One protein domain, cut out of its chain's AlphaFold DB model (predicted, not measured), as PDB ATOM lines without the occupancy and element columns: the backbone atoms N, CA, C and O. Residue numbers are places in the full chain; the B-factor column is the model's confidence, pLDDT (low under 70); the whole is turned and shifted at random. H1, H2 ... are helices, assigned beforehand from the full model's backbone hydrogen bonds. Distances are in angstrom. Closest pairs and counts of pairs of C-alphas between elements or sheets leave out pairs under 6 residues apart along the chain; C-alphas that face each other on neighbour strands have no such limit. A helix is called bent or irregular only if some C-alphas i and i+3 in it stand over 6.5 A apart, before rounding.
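AT A GLANCE: This is residues 14 to 55 of the 183 residues of the protein "Predicted protein" of Naegleria gruberi (UniProt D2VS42). Two helices meet at nearly a right angle, as an L: the start of H2 packs on H1 toward its later end, and the link between them, residues 31 to 39, makes a loop at the corner. The far part of H2, with residues 49 to 55, sticks out from this corner as an arm, while H1, the residues before it and the loop make the longest axis. The printed part has 42 residues with two named helices, H1 then H2, and no named strand; the class is all helix. It is only just compact, close to loose, with a radius of gyration of the C-alphas of 10.6 A, and its outline is flat, spanning 32 by 24 by 13 A.

HOW THE PARTS SIT: H2, residues 40 to 54, is the longest helix. It touches H1, residues 18 to 30, with residues 40 to 44 alone. The closest C-alphas of the two are those of Gly 27 and Tyr 44, 5.9 A apart. The two lines are about perpendicular, at 82 degrees, and the centres are 12.2 A apart. Every O i to N i+4 pair in H2 is within hydrogen-bond range; in H1, 7 of 9 are.

IN THESE COORDINATES: H2 measures 21.0 A from C-alpha 40 at (7.402, 7.068, 46.407) to C-alpha 54 at (-4.676, 8.989, 29.362). H1 measures 17.0 A, and its C-alpha 18 is at (-6.450, -1.624, 49.021). H1 is irregular, but only just: C-alphas 25 and 28 are 6.7 A apart.

THE WHOLE: The two C-alphas farthest apart are those of Ala 14 and Pro 34, at 33.3 A. The link from H1 to H2, nine residues, is short. Residues 49 to 55, of which 49 to 54 belong to H2, stand free. The printed part has no cut. Its mean pLDDT is 87.3, with residues 14 to 16 under 70.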
ATOM      1  N   ALA A  14     -15.249  -2.547  50.806       50.69
ATOM      2  CA  ALA A  14     -14.981  -3.404  51.964       50.69
ATOM      3  C   ALA A  14     -13.503  -3.508  52.361       50.69
ATOM      4  O   ALA A  14     -13.210  -4.152  53.365       50.69
ATOM      5  N   ALA A  15     -12.569  -2.905  51.626       54.16
ATOM      6  CA  ALA A  15     -11.142  -3.010  51.907       54.16
ATOM      7  C   ALA A  15     -10.548  -1.671  52.384       54.16
ATOM      8  O   ALA A  15      -9.909  -0.961  51.597       54.16
ATOM      9  N   PRO A  16     -10.667  -1.324  53.683       55.75
ATOM     10  CA  PRO A  16      -9.695  -0.435  54.305       55.75
ATOM     11  C   PRO A  16      -8.321  -1.107  54.171       55.75
ATOM     12  O   PRO A  16      -8.000  -2.034  54.906       55.75
ATOM     13  N   GLY A  17      -7.553  -0.713  53.152       78.50
ATOM     14  CA  GLY A  17      -6.237  -1.294  52.881       78.50
ATOM     15  C   GLY A  17      -5.903  -1.591  51.421       78.50
ATOM     16  O   GLY A  17      -4.764  -1.968  51.183       78.50
ATOM     17  N   LEU A  18      -6.800  -1.398  50.439       81.94
ATOM     18  CA  LEU A  18      -6.450  -1.624  49.021       81.94
ATOM     19  C   LEU A  18      -5.214  -0.810  48.605       81.94
ATOM     20  O   LEU A  18      -4.238  -1.362  48.120       81.94
ATOM     21  N   TRP A  19      -5.215   0.495  48.877       84.94
ATOM     22  CA  TRP A  19      -4.094   1.380  48.547       84.94
ATOM     23  C   TRP A  19      -2.800   0.936  49.235       84.94
ATOM     24  O   TRP A  19      -1.743   0.896  48.617       84.94
ATOM     25  N   GLN A  20      -2.886   0.547  50.505       88.19
ATOM     26  CA  GLN A  20      -1.725   0.043  51.226       88.19
ATOM     27  C   GLN A  20      -1.217  -1.274  50.626       88.19
ATOM     28  O   GLN A  20      -0.027  -1.392  50.360       88.19
ATOM     29  N   HIS A  21      -2.111  -2.223  50.329       86.62
ATOM     30  CA  HIS A  21      -1.774  -3.491  49.685       86.62
ATOM     31  C   HIS A  21      -1.061  -3.277  48.347       86.62
ATOM     32  O   HIS A  21       0.004  -3.848  48.122       86.62
ATOM     33  N   GLU A  22      -1.626  -2.434  47.479       89.69
ATOM     34  CA  GLU A  22      -1.050  -2.149  46.164       89.69
ATOM     35  C   GLU A  22       0.322  -1.477  46.279       89.69
ATOM     36  O   GLU A  22       1.246  -1.812  45.536       89.69
ATOM     37  N   TYR A  23       0.497  -0.552  47.225       90.62
ATOM     38  CA  TYR A  23       1.793   0.085  47.417       90.62
ATOM     39  C   TYR A  23       2.835  -0.880  47.993       90.62
ATOM     40  O   TYR A  23       3.914  -1.020  47.415       90.62
ATOM     41  N   ASP A  24       2.518  -1.575  49.086       92.81
ATOM     42  CA  ASP A  24       3.465  -2.451  49.780       92.81
ATOM     43  C   ASP A  24       3.927  -3.595  48.869       92.81
ATOM     44  O   ASP A  24       5.117  -3.924  48.827       92.81
ATOM     45  N   LYS A  25       3.003  -4.158  48.082       90.12
ATOM     46  CA  LYS A  25       3.267  -5.293  47.191       90.12
ATOM     47  C   LYS A  25       3.884  -4.899  45.846       90.12
ATOM     48  O   LYS A  25       4.676  -5.671  45.306       90.12
ATOM     49  N   HIS A  26       3.508  -3.753  45.278       90.44
ATOM     50  CA  HIS A  26       3.885  -3.381  43.907       90.44
ATOM     51  C   HIS A  26       4.601  -2.026  43.819       90.44
ATOM     52  O   HIS A  26       5.611  -1.908  43.116       90.44
ATOM     53  N   GLY A  27       4.137  -1.016  44.555       89.31
ATOM     54  CA  GLY A  27       4.718   0.332  44.547       89.31
ATOM     55  C   GLY A  27       6.158   0.407  45.060       89.31
ATOM     56  O   GLY A  27       6.972   1.139  44.493       89.31
ATOM     57  N   THR A  28       6.517  -0.397  46.063       92.62
ATOM     58  CA  THR A  28       7.887  -0.461  46.613       92.62
ATOM     59  C   THR A  28       8.937  -0.856  45.567       92.62
ATOM     60  O   THR A  28      10.043  -0.315  45.569       92.62
ATOM     61  N   CYS A  29       8.590  -1.729  44.617       89.00
ATOM     62  CA  CYS A  29       9.458  -2.091  43.492       89.00
ATOM     63  C   CYS A  29       9.577  -0.960  42.458       89.00
ATOM     64  O   CYS A  29      10.655  -0.735  41.908       89.00
ATOM     65  N   ALA A  30       8.486  -0.230  42.199       90.12
ATOM     66  CA  ALA A  30       8.477   0.887  41.253       90.12
ATOM     67  C   ALA A  30       9.342   2.066  41.727       90.12
ATOM     68  O   ALA A  30       9.922   2.764  40.895       90.12
ATOM     69  N   ALA A  31       9.497   2.243  43.044       90.88
ATOM     70  CA  ALA A  31      10.299   3.303  43.661       90.88
ATOM     71  C   ALA A  31      11.795   3.288  43.275       90.88
ATOM     72  O   ALA A  31      12.504   4.258  43.526       90.88
ATOM     73  N   GLN A  32      12.280   2.211  42.645       90.25
ATOM     74  CA  GLN A  32      13.636   2.124  42.089       90.25
ATOM     75  C   GLN A  32      13.826   2.979  40.826       90.25
ATOM     76  O   GLN A  32      14.958   3.240  40.419       90.25
ATOM     77  N   LEU A  33      12.735   3.382  40.174       90.38
ATOM     78  CA  LEU A  33      12.773   4.195  38.966       90.38
ATOM     79  C   LEU A  33      12.673   5.693  39.323       90.38
ATOM     80  O   LEU A  33      11.842   6.060  40.160       90.38
ATOM     81  N   PRO A  34      13.451   6.580  38.669       89.75
ATOM     82  CA  PRO A  34      13.529   7.998  39.042       89.75
ATOM     83  C   PRO A  34      12.184   8.737  39.082       89.75
ATOM     84  O   PRO A  34      11.961   9.602  39.924       89.75
ATOM     85  N   GLN A  35      11.253   8.389  38.192       87.25
ATOM     86  CA  GLN A  35       9.933   9.020  38.109       87.25
ATOM     87  C   GLN A  35       8.963   8.611  39.232       87.25
ATOM     88  O   GLN A  35       7.844   9.119  39.277       87.25
ATOM     89  N   PHE A  36       9.376   7.693  40.109       88.69
ATOM     90  CA  PHE A  36       8.604   7.206  41.251       88.69
ATOM     91  C   PHE A  36       9.352   7.359  42.583       88.69
ATOM     92  O   PHE A  36       8.888   6.829  43.582       88.69
ATOM     93  N   SER A  37      10.514   8.020  42.633       86.75
ATOM     94  CA  SER A  37      11.394   7.953  43.811       86.75
ATOM     95  C   SER A  37      11.401   9.208  44.693       86.75
ATOM     96  O   SER A  37      11.883   9.137  45.820       86.75
ATOM     97  N   SER A  38      10.878  10.356  44.236       88.44
ATOM     98  CA  SER A  38      10.936  11.612  45.013       88.44
ATOM     99  C   SER A  38      10.014  11.588  46.231       88.44
ATOM    100  O   SER A  38      10.407  12.014  47.316       88.44
ATOM    101  N   ASN A  39       8.783  11.112  46.057       94.25
ATOM    102  CA  ASN A  39       7.864  10.763  47.130       94.25
ATOM    103  C   ASN A  39       7.144   9.482  46.709       94.25
ATOM    104  O   ASN A  39       6.110   9.535  46.047       94.25
ATOM    105  N   ALA A  40       7.721   8.332  47.061       91.38
ATOM    106  CA  ALA A  40       7.402   7.068  46.407       91.38
ATOM    107  C   ALA A  40       5.922   6.670  46.452       91.38
ATOM    108  O   ALA A  40       5.355   6.310  45.420       91.38
ATOM    109  N   VAL A  41       5.265   6.821  47.605       92.88
ATOM    110  CA  VAL A  41       3.820   6.565  47.730       92.88
ATOM    111  C   VAL A  41       3.032   7.499  46.816       92.88
ATOM    112  O   VAL A  41       2.232   7.049  45.994       92.88
ATOM    113  N   ARG A  42       3.266   8.811  46.930       93.25
ATOM    114  CA  ARG A  42       2.541   9.819  46.148       93.25
ATOM    115  C   ARG A  42       2.747   9.615  44.649       93.25
ATOM    116  O   ARG A  42       1.778   9.675  43.894       93.25
ATOM    117  N   ASP A  43       3.987   9.426  44.223       92.88
ATOM    118  CA  ASP A  43       4.358   9.382  42.815       92.88
ATOM    119  C   ASP A  43       3.874   8.083  42.163       92.88
ATOM    120  O   ASP A  43       3.355   8.136  41.048       92.88
ATOM    121  N   TYR A  44       3.908   6.949  42.876       91.31
ATOM    122  CA  TYR A  44       3.298   5.691  42.430       91.31
ATOM    123  C   TYR A  44       1.820   5.864  42.069       91.31
ATOM    124  O   TYR A  44       1.414   5.576  40.937       91.31
ATOM    125  N   PHE A  45       1.017   6.406  42.987       91.31
ATOM    126  CA  PHE A  45      -0.409   6.610  42.732       91.31
ATOM    127  C   PHE A  45      -0.674   7.703  41.697       91.31
ATOM    128  O   PHE A  45      -1.511   7.522  40.811       91.31
ATOM    129  N   LEU A  46       0.050   8.823  41.752       91.38
ATOM    130  CA  LEU A  46      -0.138   9.922  40.808       91.38
ATOM    131  C   LEU A  46       0.145   9.486  39.367       91.38
ATOM    132  O   LEU A  46      -0.637   9.805  38.470       91.38
ATOM    133  N   GLN A  47       1.240   8.763  39.136       90.88
ATOM    134  CA  GLN A  47       1.604   8.277  37.806       90.88
ATOM    135  C   GLN A  47       0.638   7.190  37.327       90.88
ATOM    136  O   GLN A  47       0.209   7.243  36.175       90.88
ATOM    137  N   SER A  48       0.215   6.278  38.210       90.69
ATOM    138  CA  SER A  48      -0.795   5.258  37.889       90.69
ATOM    139  C   SER A  48      -2.117   5.890  37.445       90.69
ATOM    140  O   SER A  48      -2.694   5.503  36.426       90.69
ATOM    141  N   ILE A  49      -2.573   6.930  38.149       90.06
ATOM    142  CA  ILE A  49      -3.817   7.621  37.801       90.06
ATOM    143  C   ILE A  49      -3.657   8.443  36.517       90.06
ATOM    144  O   ILE A  49      -4.539   8.400  35.660       90.06
ATOM    145  N   LYS A  50      -2.541   9.162  36.335       91.62
ATOM    146  CA  LYS A  50      -2.259   9.883  35.078       91.62
ATOM    147  C   LYS A  50      -2.270   8.941  33.879       91.62
ATOM    148  O   LYS A  50      -2.913   9.250  32.876       91.62
ATOM    149  N   LEU A  51      -1.615   7.786  34.004       91.00
ATOM    150  CA  LEU A  51      -1.623   6.762  32.972       91.00
ATOM    151  C   LEU A  51      -3.059   6.324  32.681       91.00
ATOM    152  O   LEU A  51      -3.506   6.438  31.544       91.00
ATOM    153  N   ARG A  52      -3.833   5.933  33.699       90.94
ATOM    154  CA  ARG A  52      -5.217   5.487  33.503       90.94
ATOM    155  C   ARG A  52      -6.119   6.560  32.881       90.94
ATOM    156  O   ARG A  52      -6.942   6.210  32.033       90.94
ATOM    157  N   LYS A  53      -5.958   7.839  33.248       89.62
ATOM    158  CA  LYS A  53      -6.677   8.978  32.635       89.62
ATOM    159  C   LYS A  53      -6.341   9.148  31.157       89.62
ATOM    160  O   LYS A  53      -7.223   9.480  30.373       89.62
ATOM    161  N   SER A  54      -5.093   8.900  30.768       91.19
ATOM    162  CA  SER A  54      -4.676   8.989  29.362       91.19
ATOM    163  C   SER A  54      -5.265   7.874  28.483       91.19
ATOM    164  O   SER A  54      -5.329   8.005  27.262       91.19
ATOM    165  N   MET A  55      -5.745   6.783  29.088       92.19
ATOM    166  CA  MET A  55      -6.241   5.615  28.366       92.19
ATOM    167  C   MET A  55      -7.734   5.728  28.035       92.19
ATOM    168  O   MET A  55      -8.609   5.431  28.853       92.19
TER     169      MET A  55